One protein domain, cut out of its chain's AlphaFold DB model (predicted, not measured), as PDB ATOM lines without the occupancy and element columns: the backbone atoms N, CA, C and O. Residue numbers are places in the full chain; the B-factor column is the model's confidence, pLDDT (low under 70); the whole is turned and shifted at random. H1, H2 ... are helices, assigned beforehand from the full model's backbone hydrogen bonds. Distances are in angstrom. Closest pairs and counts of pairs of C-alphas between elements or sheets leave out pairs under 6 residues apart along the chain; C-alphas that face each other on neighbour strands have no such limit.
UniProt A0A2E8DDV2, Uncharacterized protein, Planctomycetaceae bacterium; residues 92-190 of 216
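What this domain is: This is residues 92 to 190 of the 216 residues of an uncharacterized protein of Planctomycetaceae bacterium (UniProt A0A2E8DDV2). One very long helix, H2, makes the length of a rod; the short helix H1 folds back beside its first turns, and a long loop, residues 92 to 123, doubles back alongside it. Residues 98 to 104 and 172 to 190, of which 172 to 187 belong to H2, stick out. The printed part has 99 residues with two named helices, H1 then H2, and no named strand: all helix, extended, radius of gyration of the C-alphas 22.7 A, spans 82 by 20 by 18 A.

Where its parts are: Find C-alpha 140 at (-54.607, 34.024, -7.456); from there H2, residues 140 to 187, runs 69.6 A to C-alpha 187 at (11.792, 54.806, -10.585). H1, residues 124 to 129, begins at C-alpha 124 (-45.135, 40.376, -0.242) and spans 8.9 A.

How they stand to each other: H2 touches H1 with residues 143 to 150 alone; look at Leu 124 and Val 146, whose C-alphas are closest, 6.6 A apart. This helical hairpin has a steep tilt of 43 degrees, opposite ways. In H1 and H2 every O i to N i+4 pair is within hydrogen-bond range.

The domain as a whole: C-alphas 138 and 190 are the farthest apart, 81.7 A. The printed part has no cut, and the link H1 to H2 is short. Look for pLDDT under 70 at residues 92 to 111, 136 and 189.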
ATOM      1  N   VAL A  92     -34.228  54.968 -11.432       47.09
ATOM      2  CA  VAL A  92     -33.044  54.785 -12.289       47.09
ATOM      3  C   VAL A  92     -31.803  55.364 -11.596       47.09
ATOM      4  O   VAL A  92     -31.854  56.430 -10.980       47.09
ATOM      5  N   ALA A  93     -30.682  54.642 -11.623       46.31
ATOM      6  CA  ALA A  93     -29.424  55.129 -11.061       46.31
ATOM      7  C   ALA A  93     -28.915  56.331 -11.878       46.31
ATOM      8  O   ALA A  93     -28.643  56.199 -13.068       46.31
ATOM      9  N   LYS A  94     -28.796  57.506 -11.245       47.53
ATOM     10  CA  LYS A  94     -28.165  58.691 -11.848       47.53
ATOM     11  C   LYS A  94     -26.694  58.703 -11.451       47.53
ATOM     12  O   LYS A  94     -26.381  58.742 -10.263       47.53
ATOM     13  N   PHE A  95     -25.797  58.659 -12.431       48.12
ATOM     14  CA  PHE A  95     -24.356  58.710 -12.194       48.12
ATOM     15  C   PHE A  95     -23.876  60.154 -12.305       48.12
ATOM     16  O   PHE A  95     -24.014  60.786 -13.348       48.12
ATOM     17  N   THR A  96     -23.295  60.681 -11.231       46.44
ATOM     18  CA  THR A  96     -22.474  61.891 -11.284       46.44
ATOM     19  C   THR A  96     -21.037  61.457 -11.055       46.44
ATOM     20  O   THR A  96     -20.650  61.163  -9.926       46.44
ATOM     21  N   LEU A  97     -20.261  61.363 -12.133       43.59
ATOM     22  CA  LEU A  97     -18.818  61.166 -12.042       43.59
ATOM     23  C   LEU A  97     -18.205  62.521 -11.683       43.59
ATOM     24  O   LEU A  97     -18.261  63.462 -12.472       43.59
ATOM     25  N   THR A  98     -17.701  62.643 -10.458       49.62
ATOM     26  CA  THR A  98     -16.977  63.823  -9.982       49.62
ATOM     27  C   THR A  98     -15.533  63.420  -9.685       49.62
ATOM     28  O   THR A  98     -15.328  62.354  -9.107       49.62
ATOM     29  N   PRO A  99     -14.535  64.228 -10.078       44.19
ATOM     30  CA  PRO A  99     -13.129  63.958  -9.779       44.19
ATOM     31  C   PRO A  99     -12.741  64.286  -8.322       44.19
ATOM     32  O   PRO A  99     -11.588  64.117  -7.940       44.19
ATOM     33  N   GLU A 100     -13.675  64.775  -7.498       53.47
ATOM     34  CA  GLU A 100     -13.434  65.107  -6.088       53.47
ATOM     35  C   GLU A 100     -13.351  63.834  -5.225       53.47
ATOM     36  O   GLU A 100     -14.360  63.193  -4.930       53.47
ATOM     37  N   ILE A 101     -12.138  63.479  -4.792       53.66
ATOM     38  CA  ILE A 101     -11.813  62.298  -3.961       53.66
ATOM     39  C   ILE A 101     -12.449  62.314  -2.558       53.66
ATOM     40  O   ILE A 101     -12.584  61.284  -1.899       53.66
ATOM     41  N   ASP A 102     -12.843  63.489  -2.091       56.69
ATOM     42  CA  ASP A 102     -13.508  63.767  -0.823       56.69
ATOM     43  C   ASP A 102     -15.039  63.694  -0.932       56.69
ATOM     44  O   ASP A 102     -15.739  63.555   0.081       56.69
ATOM     45  N   ARG A 103     -15.580  63.654  -2.156       49.09
ATOM     46  CA  ARG A 103     -16.986  63.329  -2.389       49.09
ATOM     47  C   ARG A 103     -17.196  61.822  -2.381       49.09
ATOM     48  O   ARG A 103     -17.062  61.126  -3.384       49.09
ATOM     49  N   ARG A 104     -17.657  61.310  -1.239       52.34
ATOM     50  CA  ARG A 104     -18.262  59.976  -1.180       52.34
ATOM     51  C   ARG A 104     -19.568  59.980  -1.970       52.34
ATOM     52  O   ARG A 104     -20.564  60.540  -1.516       52.34
ATOM     53  N   SER A 105     -19.579  59.312  -3.119       52.91
ATOM     54  CA  SER A 105     -20.828  58.973  -3.797       52.91
ATOM     55  C   SER A 105     -21.515  57.863  -3.000       52.91
ATOM     56  O   SER A 105     -21.087  56.710  -3.004       52.91
ATOM     57  N   THR A 106     -22.525  58.219  -2.209       56.69
ATOM     58  CA  THR A 106     -23.292  57.241  -1.435       56.69
ATOM     59  C   THR A 106     -24.374  56.638  -2.318       56.69
ATOM     60  O   THR A 106     -25.334  57.317  -2.683       56.69
ATOM     61  N   PHE A 107     -24.245  55.350  -2.626       58.47
ATOM     62  CA  PHE A 107     -25.285  54.593  -3.310       58.47
ATOM     63  C   PHE A 107     -26.306  54.104  -2.287       58.47
ATOM     64  O   PHE A 107     -26.077  53.149  -1.548       58.47
ATOM     65  N   SER A 108     -27.449  54.779  -2.219       62.97
ATOM     66  CA  SER A 108     -28.586  54.303  -1.440       62.97
ATOM     67  C   SER A 108     -29.272  53.163  -2.193       62.97
ATOM     68  O   SER A 108     -29.938  53.391  -3.205       62.97
ATOM     69  N   LEU A 109     -29.100  51.935  -1.701       63.06
ATOM     70  CA  LEU A 109     -29.889  50.791  -2.145       63.06
ATOM     71  C   LEU A 109     -31.286  50.867  -1.512       63.06
ATOM     72  O   LEU A 109     -31.395  51.113  -0.304       63.06
ATOM     73  N   PRO A 110     -32.362  50.658  -2.289       63.19
ATOM     74  CA  PRO A 110     -33.682  50.427  -1.722       63.19
ATOM     75  C   PRO A 110     -33.622  49.255  -0.736       63.19
ATOM     76  O   PRO A 110     -32.937  48.261  -0.975       63.19
ATOM     77  N   GLY A 111     -34.329  49.364   0.387       67.25
ATOM     78  CA  GLY A 111     -34.369  48.277   1.361       67.25
ATOM     79  C   GLY A 111     -35.057  47.043   0.772       67.25
ATOM     80  O   GLY A 111     -36.249  47.097   0.493       67.25
ATOM     81  N   VAL A 112     -34.331  45.929   0.665       74.69
ATOM     82  CA  VAL A 112     -34.808  44.596   0.221       74.69
ATOM     83  C   VAL A 112     -35.621  43.849   1.289       74.69
ATOM     84  O   VAL A 112     -35.679  42.623   1.320       74.69
ATOM     85  N   GLN A 113     -36.242  44.578   2.212       85.38
ATOM     86  CA  GLN A 113     -37.110  43.967   3.212       85.38
ATOM     87  C   GLN A 113     -38.323  43.386   2.486       85.38
ATOM     88  O   GLN A 113     -38.990  44.109   1.748       85.38
ATOM     89  N   ALA A 114     -38.621  42.103   2.707       73.25
ATOM     90  CA  ALA A 114     -39.767  41.438   2.080       73.25
ATOM     91  C   ALA A 114     -41.078  42.216   2.315       73.25
ATOM     92  O   ALA A 114     -41.926  42.296   1.438       73.25
ATOM     93  N   GLU A 115     -41.188  42.894   3.457       78.94
ATOM     94  CA  GLU A 115     -42.296  43.784   3.833       78.94
ATOM     95  C   GLU A 115     -42.501  44.983   2.889       78.94
ATOM     96  O   GLU A 115     -43.552  45.617   2.903       78.94
ATOM     97  N   ARG A 116     -41.500  45.327   2.074       78.81
ATOM     98  CA  ARG A 116     -41.499  46.510   1.201       78.81
ATOM     99  C   ARG A 116     -41.511  46.179  -0.288       78.81
ATOM    100  O   ARG A 116     -41.850  47.068  -1.073       78.81
ATOM    101  N   LEU A 117     -41.181  44.939  -0.650       86.38
ATOM    102  CA  LEU A 117     -41.163  44.454  -2.030       86.38
ATOM    103  C   LEU A 117     -42.584  44.235  -2.561       86.38
ATOM    104  O   LEU A 117     -43.458  43.753  -1.835       86.38
ATOM    105  N   GLY A 118     -42.793  44.595  -3.826       83.88
ATOM    106  CA  GLY A 118     -44.099  44.625  -4.486       83.88
ATOM    107  C   GLY A 118     -44.491  46.057  -4.843       83.88
ATOM    108  O   GLY A 118     -43.804  47.012  -4.484       83.88
ATOM    109  N   GLY A 119     -45.620  46.258  -5.509       85.06
ATOM    110  CA  GLY A 119     -45.967  47.550  -6.089       85.06
ATOM    111  C   GLY A 119     -47.398  47.976  -5.808       85.06
ATOM    112  O   GLY A 119     -47.875  47.971  -4.671       85.06
ATOM    113  N   VAL A 120     -48.059  48.426  -6.869       85.06
ATOM    114  CA  VAL A 120     -49.430  48.945  -6.846       85.06
ATOM    115  C   VAL A 120     -50.429  47.841  -6.494       85.06
ATOM    116  O   VAL A 120     -51.491  48.127  -5.945       85.06
ATOM    117  N   SER A 121     -50.084  46.583  -6.772       85.38
ATOM    118  CA  SER A 121     -50.958  45.436  -6.524       85.38
ATOM    119  C   SER A 121     -50.909  44.928  -5.082       85.38
ATOM    120  O   SER A 121     -51.752  44.116  -4.704       85.38
ATOM    121  N   GLY A 122     -49.946  45.395  -4.280       85.06
ATOM    122  CA  GLY A 122     -49.720  44.967  -2.900       85.06
ATOM    123  C   GLY A 122     -48.254  44.640  -2.620       85.06
ATOM    124  O   GLY A 122     -47.387  44.775  -3.484       85.06
ATOM    125  N   LYS A 123     -47.973  44.215  -1.391       88.44
ATOM    126  CA  LYS A 123     -46.636  43.843  -0.909       88.44
ATOM    127  C   LYS A 123     -46.538  42.350  -0.622       88.44
ATOM    128  O   LYS A 123     -47.541  41.701  -0.334       88.44
ATOM    129  N   LEU A 124     -45.325  41.789  -0.615       87.88
ATOM    130  CA  LEU A 124     -45.135  40.376  -0.242       87.88
ATOM    131  C   LEU A 124     -45.626  40.075   1.189       87.88
ATOM    132  O   LEU A 124     -46.089  38.967   1.459       87.88
ATOM    133  N   SER A 125     -45.600  41.056   2.099       88.00
ATOM    134  CA  SER A 125     -46.208  40.932   3.436       88.00
ATOM    135  C   SER A 125     -47.722  40.713   3.403       88.00
ATOM    136  O   SER A 125     -48.269  40.063   4.299       88.00
ATOM    137  N   ASP A 126     -48.405  41.211   2.372       84.38
ATOM    138  CA  ASP A 126     -49.849  41.036   2.197       84.38
ATOM    139  C   ASP A 126     -50.173  39.602   1.766       84.38
ATOM    140  O   ASP A 126     -51.215  39.067   2.135       84.38
ATOM    141  N   LEU A 127     -49.245  38.932   1.070       83.81
ATOM    142  CA  LEU A 127     -49.354  37.505   0.750       83.81
ATOM    143  C   LEU A 127     -49.120  36.626   1.980       83.81
ATOM    144  O   LEU A 127     -49.809  35.624   2.160       83.81
ATOM    145  N   LEU A 128     -48.168  37.007   2.839       81.75
ATOM    146  CA  LEU A 128     -47.841  36.253   4.050       81.75
ATOM    147  C   LEU A 128     -48.957  36.338   5.101       81.75
ATOM    148  O   LEU A 128     -49.300  35.340   5.728       81.75
ATOM    149  N   SER A 129     -49.521  37.532   5.298       82.44
ATOM    150  CA  SER A 129     -50.594  37.773   6.274       82.44
ATOM    151  C   SER A 129     -51.998  37.493   5.724       82.44
ATOM    152  O   SER A 129     -52.977  37.550   6.467       82.44
ATOM    153  N   GLY A 130     -52.117  37.211   4.423       72.25
ATOM    154  CA  GLY A 130     -53.384  37.102   3.706       72.25
ATOM    155  C   GLY A 130     -53.974  38.464   3.332       72.25
ATOM    156  O   GLY A 130     -54.458  38.603   2.220       72.25
ATOM    157  N   GLY A 131     -53.917  39.480   4.200       76.06
ATOM    158  CA  GLY A 131     -54.300  40.862   3.874       76.06
ATOM    159  C   GLY A 131     -55.595  41.004   3.050       76.06
ATOM    160  O   GLY A 131     -56.591  40.316   3.286       76.06
ATOM    161  N   SER A 132     -55.568  41.889   2.049       73.00
ATOM    162  CA  SER A 132     -56.627  42.056   1.037       73.00
ATOM    163  C   SER A 132     -56.633  40.963  -0.044       73.00
ATOM    164  O   SER A 132     -57.575  40.889  -0.830       73.00
ATOM    165  N   LEU A 133     -55.611  40.102  -0.078       75.56
ATOM    166  CA  LEU A 133     -55.418  39.030  -1.062       75.56
ATOM    167  C   LEU A 133     -55.717  37.636  -0.484       75.56
ATOM    168  O   LEU A 133     -55.327  36.614  -1.051       75.56
ATOM    169  N   SER A 134     -56.423  37.582   0.647       78.06
ATOM    170  CA  SER A 134     -56.636  36.350   1.397       78.06
ATOM    171  C   SER A 134     -57.522  35.394   0.603       78.06
ATOM    172  O   SER A 134     -58.537  35.790   0.030       78.06
ATOM    173  N   GLY A 135     -57.127  34.122   0.553       71.38
ATOM    174  CA  GLY A 135     -57.789  33.096  -0.250       71.38
ATOM    175  C   GLY A 135     -57.309  33.076  -1.706       71.38
ATOM    176  O   GLY A 135     -57.800  33.816  -2.556       71.38
ATOM    177  N   LEU A 136     -56.412  32.134  -2.018       67.88
ATOM    178  CA  LEU A 136     -55.796  31.945  -3.341       67.88
ATOM    179  C   LEU A 136     -56.766  31.522  -4.457       67.88
ATOM    180  O   LEU A 136     -56.312  31.307  -5.569       67.88
ATOM    181  N   GLY A 137     -58.068  31.381  -4.194       77.62
ATOM    182  CA  GLY A 137     -59.066  31.019  -5.205       77.62
ATOM    183  C   GLY A 137     -59.392  32.183  -6.143       77.62
ATOM    184  O   GLY A 137     -58.960  32.204  -7.287       77.62
ATOM    185  N   ALA A 138     -60.143  33.176  -5.658       76.00
ATOM    186  CA  ALA A 138     -60.497  34.356  -6.456       76.00
ATOM    187  C   ALA A 138     -59.327  35.348  -6.621       76.00
ATOM    188  O   ALA A 138     -59.326  36.144  -7.556       76.00
ATOM    189  N   ASN A 139     -58.326  35.283  -5.735       81.12
ATOM    190  CA  ASN A 139     -57.237  36.258  -5.657       81.12
ATOM    191  C   ASN A 139     -55.903  35.752  -6.235       81.12
ATOM    192  O   ASN A 139     -54.894  36.442  -6.095       81.12
ATOM    193  N   THR A 140     -55.862  34.585  -6.903       84.06
ATOM    194  CA  THR A 140     -54.607  34.024  -7.456       84.06
ATOM    195  C   THR A 140     -53.901  35.010  -8.382       84.06
ATOM    196  O   THR A 140     -52.691  35.183  -8.305       84.06
ATOM    197  N   SER A 141     -54.659  35.680  -9.252       85.62
ATOM    198  CA  SER A 141     -54.118  36.629 -10.228       85.62
ATOM    199  C   SER A 141     -53.555  37.889  -9.569       85.62
ATOM    200  O   SER A 141     -52.543  38.415 -10.024       85.62
ATOM    201  N   GLY A 142     -54.170  38.351  -8.475       82.69
ATOM    202  CA  GLY A 142     -53.644  39.442  -7.655       82.69
ATOM    203  C   GLY A 142     -52.353  39.041  -6.944       82.69
ATOM    204  O   GLY A 142     -51.378  39.783  -6.984       82.69
ATOM    205  N   ALA A 143     -52.314  37.832  -6.377       83.56
ATOM    206  CA  ALA A 143     -51.129  37.307  -5.706       83.56
ATOM    207  C   ALA A 143     -49.930  37.137  -6.654       83.56
ATOM    208  O   ALA A 143     -48.819  37.528  -6.308       83.56
ATOM    209  N   ILE A 144     -50.157  36.616  -7.867       86.31
ATOM    210  CA  ILE A 144     -49.117  36.509  -8.902       86.31
ATOM    211  C   ILE A 144     -48.598  37.897  -9.285       86.31
ATOM    212  O   ILE A 144     -47.391  38.096  -9.338       86.31
ATOM    213  N   ARG A 145     -49.484  38.885  -9.460       88.00
ATOM    214  CA  ARG A 145     -49.069  40.248  -9.814       88.00
ATOM    215  C   ARG A 145     -48.195  40.901  -8.739       88.00
ATOM    216  O   ARG A 145     -47.235  41.580  -9.079       88.00
ATOM    217  N   VAL A 146     -48.479  40.662  -7.457       88.12
ATOM    218  CA  VAL A 146     -47.609  41.119  -6.357       88.12
ATOM    219  C   VAL A 146     -46.223  40.471  -6.431       88.12
ATOM    220  O   VAL A 146     -45.225  41.153  -6.207       88.12
ATOM    221  N   ILE A 147     -46.147  39.178  -6.764       87.75
ATOM    222  CA  ILE A 147     -44.869  38.471  -6.943       87.75
ATOM    223  C   ILE A 147     -44.100  39.033  -8.144       87.75
ATOM    224  O   ILE A 147     -42.906  39.283  -8.015       87.75
ATOM    225  N   ASP A 148     -44.766  39.283  -9.274       89.69
ATOM    226  CA  ASP A 148     -44.134  39.857 -10.469       89.69
ATOM    227  C   ASP A 148     -43.596  41.272 -10.203       89.69
ATOM    228  O   ASP A 148     -42.472  41.596 -10.585       89.69
ATOM    229  N   GLU A 149     -44.363  42.109  -9.499       88.31
ATOM    230  CA  GLU A 149     -43.927  43.449  -9.087       88.31
ATOM    231  C   GLU A 149     -42.741  43.383  -8.111       88.31
ATOM    232  O   GLU A 149     -41.781  44.139  -8.249       88.31
ATOM    233  N   ALA A 150     -42.761  42.447  -7.159       88.31
ATOM    234  CA  ALA A 150     -41.652  42.236  -6.233       88.31
ATOM    235  C   ALA A 150     -40.389  41.702  -6.933       88.31
ATOM    236  O   ALA A 150     -39.274  42.065  -6.557       88.31
ATOM    237  N   LEU A 151     -40.551  40.858  -7.955       88.44
ATOM    238  CA  LEU A 151     -39.450  40.384  -8.788       88.44
ATOM    239  C   LEU A 151     -38.862  41.533  -9.612       88.44
ATOM    240  O   LEU A 151     -37.644  41.670  -9.666       88.44
ATOM    241  N   ALA A 152     -39.705  42.392 -10.187       86.31
ATOM    242  CA  ALA A 152     -39.261  43.582 -10.908       86.31
ATOM    243  C   ALA A 152     -38.468  44.544 -10.004       86.31
ATOM    244  O   ALA A 152     -37.419  45.046 -10.417       86.31
ATOM    245  N   ASP A 153     -38.916  44.752  -8.758       86.12
ATOM    246  CA  ASP A 153     -38.162  45.505  -7.749       86.12
ATOM    247  C   ASP A 153     -36.783  44.873  -7.492       86.12
ATOM    248  O   ASP A 153     -35.775  45.582  -7.442       86.12
ATOM    249  N   LEU A 154     -36.715  43.542  -7.356       86.44
ATOM    250  CA  LEU A 154     -35.458  42.827  -7.121       86.44
ATOM    251  C   LEU A 154     -34.500  42.949  -8.315       86.44
ATOM    252  O   LEU A 154     -33.332  43.274  -8.120       86.44
ATOM    253  N   THR A 155     -34.996  42.759  -9.540       85.75
ATOM    254  CA  THR A 155     -34.214  42.913 -10.778       85.75
ATOM    255  C   THR A 155     -33.656  44.328 -10.914       85.75
ATOM    256  O   THR A 155     -32.508  44.519 -11.319       85.75
ATOM    257  N   LEU A 156     -34.432  45.343 -10.535       82.94
ATOM    258  CA  LEU A 156     -33.950  46.719 -10.522       82.94
ATOM    259  C   LEU A 156     -32.821  46.919  -9.499       82.94
ATOM    260  O   LEU A 156     -31.844  47.618  -9.778       82.94
ATOM    261  N   ILE A 157     -32.957  46.340  -8.304       82.81
ATOM    262  CA  ILE A 157     -31.939  46.419  -7.251       82.81
ATOM    263  C   ILE A 157     -30.658  45.702  -7.688       82.81
ATOM    264  O   ILE A 157     -29.578  46.266  -7.525       82.81
ATOM    265  N   GLU A 158     -30.770  44.518  -8.288       83.38
ATOM    266  CA  GLU A 158     -29.650  43.761  -8.858       83.38
ATOM    267  C   GLU A 158     -28.898  44.594  -9.900       83.38
ATOM    268  O   GLU A 158     -27.705  44.852  -9.740       83.38
ATOM    269  N   GLY A 159     -29.610  45.158 -10.882       80.12
ATOM    270  CA  GLY A 159     -28.995  46.028 -11.887       80.12
ATOM    271  C   GLY A 159     -28.305  47.257 -11.283       80.12
ATOM    272  O   GLY A 159     -27.251  47.684 -11.753       80.12
ATOM    273  N   ARG A 160     -28.844  47.827 -10.197       76.44
ATOM    274  CA  ARG A 160     -28.195  48.935  -9.475       76.44
ATOM    275  C   ARG A 160     -26.905  48.500  -8.787       76.44
ATOM    276  O   ARG A 160     -25.936  49.263  -8.811       76.44
ATOM    277  N   VAL A 161     -26.885  47.321  -8.171       81.31
ATOM    278  CA  VAL A 161     -25.683  46.766  -7.533       81.31
ATOM    279  C   VAL A 161     -24.609  46.504  -8.581       81.31
ATOM    280  O   VAL A 161     -23.488  46.984  -8.415       81.31
ATOM    281  N   ASP A 162     -24.957  45.854  -9.689       81.44
ATOM    282  CA  ASP A 162     -24.008  45.514 -10.751       81.44
ATOM    283  C   ASP A 162     -23.328  46.748 -11.335       81.44
ATOM    284  O   ASP A 162     -22.099  46.815 -11.411       81.44
ATOM    285  N   VAL A 163     -24.103  47.780 -11.682       74.56
ATOM    286  CA  VAL A 163     -23.518  49.013 -12.224       74.56
ATOM    287  C   VAL A 163     -22.674  49.743 -11.168       74.56
ATOM    288  O   VAL A 163     -21.648  50.352 -11.492       74.56
ATOM    289  N   THR A 164     -23.045  49.658  -9.889       73.44
ATOM    290  CA  THR A 164     -22.252  50.237  -8.789       73.44
ATOM    291  C   THR A 164     -20.899  49.538  -8.648       73.44
ATOM    292  O   THR A 164     -19.863  50.198  -8.537       73.44
ATOM    293  N   VAL A 165     -20.885  48.206  -8.691       79.25
ATOM    294  CA  VAL A 165     -19.650  47.415  -8.625       79.25
ATOM    295  C   VAL A 165     -18.782  47.680  -9.852       79.25
ATOM    296  O   VAL A 165     -17.592  47.956  -9.707       79.25
ATOM    297  N   ALA A 166     -19.375  47.687 -11.049       77.38
ATOM    298  CA  ALA A 166     -18.658  47.940 -12.295       77.38
ATOM    299  C   ALA A 166     -18.004  49.332 -12.322       77.38
ATOM    300  O   ALA A 166     -16.829  49.462 -12.661       77.38
ATOM    301  N   SER A 167     -18.738  50.375 -11.918       72.00
ATOM    302  CA  SER A 167     -18.205  51.743 -11.867       72.00
ATOM    303  C   SER A 167     -17.086  51.898 -10.834       72.00
ATOM    304  O   SER A 167     -16.055  52.498 -11.139       72.00
ATOM    305  N   SER A 168     -17.238  51.302  -9.648       75.50
ATOM    306  CA  SER A 168     -16.205  51.321  -8.604       75.50
ATOM    307  C   SER A 168     -14.943  50.569  -9.036       75.50
ATOM    308  O   SER A 168     -13.835  51.051  -8.814       75.50
ATOM    309  N   SER A 169     -15.103  49.412  -9.689       79.62
ATOM    310  CA  SER A 169     -13.985  48.629 -10.228       79.62
ATOM    311  C   SER A 169     -13.207  49.418 -11.275       79.62
ATOM    312  O   SER A 169     -11.983  49.462 -11.212       79.62
ATOM    313  N   LYS A 170     -13.911  50.078 -12.203       78.81
ATOM    314  CA  LYS A 170     -13.280  50.888 -13.246       78.81
ATOM    315  C   LYS A 170     -12.485  52.059 -12.660       78.81
ATOM    316  O   LYS A 170     -11.346  52.268 -13.053       78.81
ATOM    317  N   LEU A 171     -13.050  52.769 -11.682       77.75
ATOM    318  CA  LEU A 171     -12.357  53.880 -11.023       77.75
ATOM    319  C   LEU A 171     -11.106  53.412 -10.263       77.75
ATOM    320  O   LEU A 171     -10.071  54.069 -10.312       77.75
ATOM    321  N   LEU A 172     -11.176  52.265  -9.579       82.94
ATOM    322  CA  LEU A 172     -10.008  51.679  -8.909       82.94
ATOM    323  C   LEU A 172      -8.930  51.232  -9.902       82.94
ATOM    324  O   LEU A 172      -7.743  51.334  -9.597       82.94
ATOM    325  N   GLU A 173      -9.327  50.732 -11.070       83.75
ATOM    326  CA  GLU A 173      -8.405  50.327 -12.129       83.75
ATOM    327  C   GLU A 173      -7.704  51.533 -12.767       83.75
ATOM    328  O   GLU A 173      -6.484  51.504 -12.924       83.75
ATOM    329  N   GLU A 174      -8.438  52.616 -13.027       82.06
ATOM    330  CA  GLU A 174      -7.876  53.895 -13.482       82.06
ATOM    331  C   GLU A 174      -6.901  54.473 -12.444       82.06
ATOM    332  O   GLU A 174      -5.750  54.754 -12.774       82.06
ATOM    333  N   PHE A 175      -7.295  54.535 -11.168       79.56
ATOM    334  CA  PHE A 175      -6.428  55.022 -10.089       79.56
ATOM    335  C   PHE A 175      -5.162  54.168  -9.910       79.56
ATOM    336  O   PHE A 175      -4.069  54.682  -9.672       79.56
ATOM    337  N   LYS A 176      -5.278  52.841 -10.048       82.31
ATOM    338  CA  LYS A 176      -4.123  51.935 -10.045       82.31
ATOM    339  C   LYS A 176      -3.191  52.210 -11.230       82.31
ATOM    340  O   LYS A 176      -1.974  52.125 -11.053       82.31
ATOM    341  N   GLY A 177      -3.746  52.492 -12.408       83.12
ATOM    342  CA  GLY A 177      -2.992  52.893 -13.595       83.12
ATOM    343  C   GLY A 177      -2.163  54.142 -13.320       83.12
ATOM    344  O   GLY A 177      -0.940  54.080 -13.386       83.12
ATOM    345  N   GLU A 178      -2.810  55.213 -12.858       83.56
ATOM    346  CA  GLU A 178      -2.137  56.473 -12.516       83.56
ATOM    347  C   GLU A 178      -1.028  56.286 -11.471       83.56
ATOM    348  O   GLU A 178       0.076  56.804 -11.627       83.56
ATOM    349  N   LEU A 179      -1.273  55.500 -10.415       83.12
ATOM    350  CA  LEU A 179      -0.242  55.195  -9.418       83.12
ATOM    351  C   LEU A 179       0.928  54.391  -9.995       83.12
ATOM    352  O   LEU A 179       2.064  54.566  -9.556       83.12
ATOM    353  N   THR A 180       0.661  53.498 -10.948       86.38
ATOM    354  CA  THR A 180       1.703  52.709 -11.616       86.38
ATOM    355  C   THR A 180       2.556  53.598 -12.511       86.38
ATOM    356  O   THR A 180       3.779  53.478 -12.470       86.38
ATOM    357  N   ASP A 181       1.933  54.516 -13.244       84.19
ATOM    358  CA  ASP A 181       2.620  55.472 -14.111       84.19
ATOM    359  C   ASP A 181       3.497  56.417 -13.282       84.19
ATOM    360  O   ASP A 181       4.695  56.521 -13.525       84.19
ATOM    361  N   VAL A 182       2.958  56.993 -12.200       82.88
ATOM    362  CA  VAL A 182       3.737  57.831 -11.269       82.88
ATOM    363  C   VAL A 182       4.908  57.057 -10.653       82.88
ATOM    364  O   VAL A 182       6.001  57.601 -10.482       82.88
ATOM    365  N   LEU A 183       4.711  55.782 -10.306       79.62
ATOM    366  CA  LEU A 183       5.779  54.940  -9.767       79.62
ATOM    367  C   LEU A 183       6.851  54.621 -10.821       79.62
ATOM    368  O   LEU A 183       8.027  54.516 -10.466       79.62
ATOM    369  N   GLN A 184       6.469  54.450 -12.089       81.81
ATOM    370  CA  GLN A 184       7.412  54.275 -13.193       81.81
ATOM    371  C   GLN A 184       8.191  55.560 -13.455       81.81
ATOM    372  O   GLN A 184       9.414  55.499 -13.515       81.81
ATOM    373  N   ASP A 185       7.534  56.715 -13.501       81.06
ATOM    374  CA  ASP A 185       8.194  58.016 -13.660       81.06
ATOM    375  C   ASP A 185       9.189  58.299 -12.521       81.06
ATOM    376  O   ASP A 185      10.270  58.837 -12.749       81.06
ATOM    377  N   LEU A 186       8.867  57.900 -11.286       74.81
ATOM    378  CA  LEU A 186       9.772  58.056 -10.140       74.81
ATOM    379  C   LEU A 186      10.955  57.080 -10.146       74.81
ATOM    380  O   LEU A 186      12.040  57.438  -9.686       74.81
ATOM    381  N   ASN A 187      10.749  55.839 -10.594       74.12
ATOM    382  CA  ASN A 187      11.792  54.806 -10.585       74.12
ATOM    383  C   ASN A 187      12.612  54.755 -11.874       74.12
ATOM    384  O   ASN A 187      13.666  54.114 -11.897       74.12
ATOM    385  N   THR A 188      12.150  55.395 -12.945       73.88
ATOM    386  CA  THR A 188      12.923  55.497 -14.173       73.88
ATOM    387  C   THR A 188      14.067  56.474 -13.958       73.88
ATOM    388  O   THR A 188      13.917  57.644 -13.611       73.88
ATOM    389  N   VAL A 189      15.273  55.951 -14.137       67.31
ATOM    390  CA  VAL A 189      16.454  56.777 -14.297       67.31
ATOM    391  C   VAL A 189      16.358  57.415 -15.674       67.31
ATOM    392  O   VAL A 189      16.308  56.708 -16.674       67.31
ATOM    393  N   ASP A 190      16.352  58.744 -15.724       74.88
ATOM    394  CA  ASP A 190      16.514  59.499 -16.968       74.88
ATOM    395  C   ASP A 190      17.920  59.218 -17.537       74.88
ATOM    396  O   ASP A 190      18.919  59.836 -17.142       74.88
TER     397      ASP A 190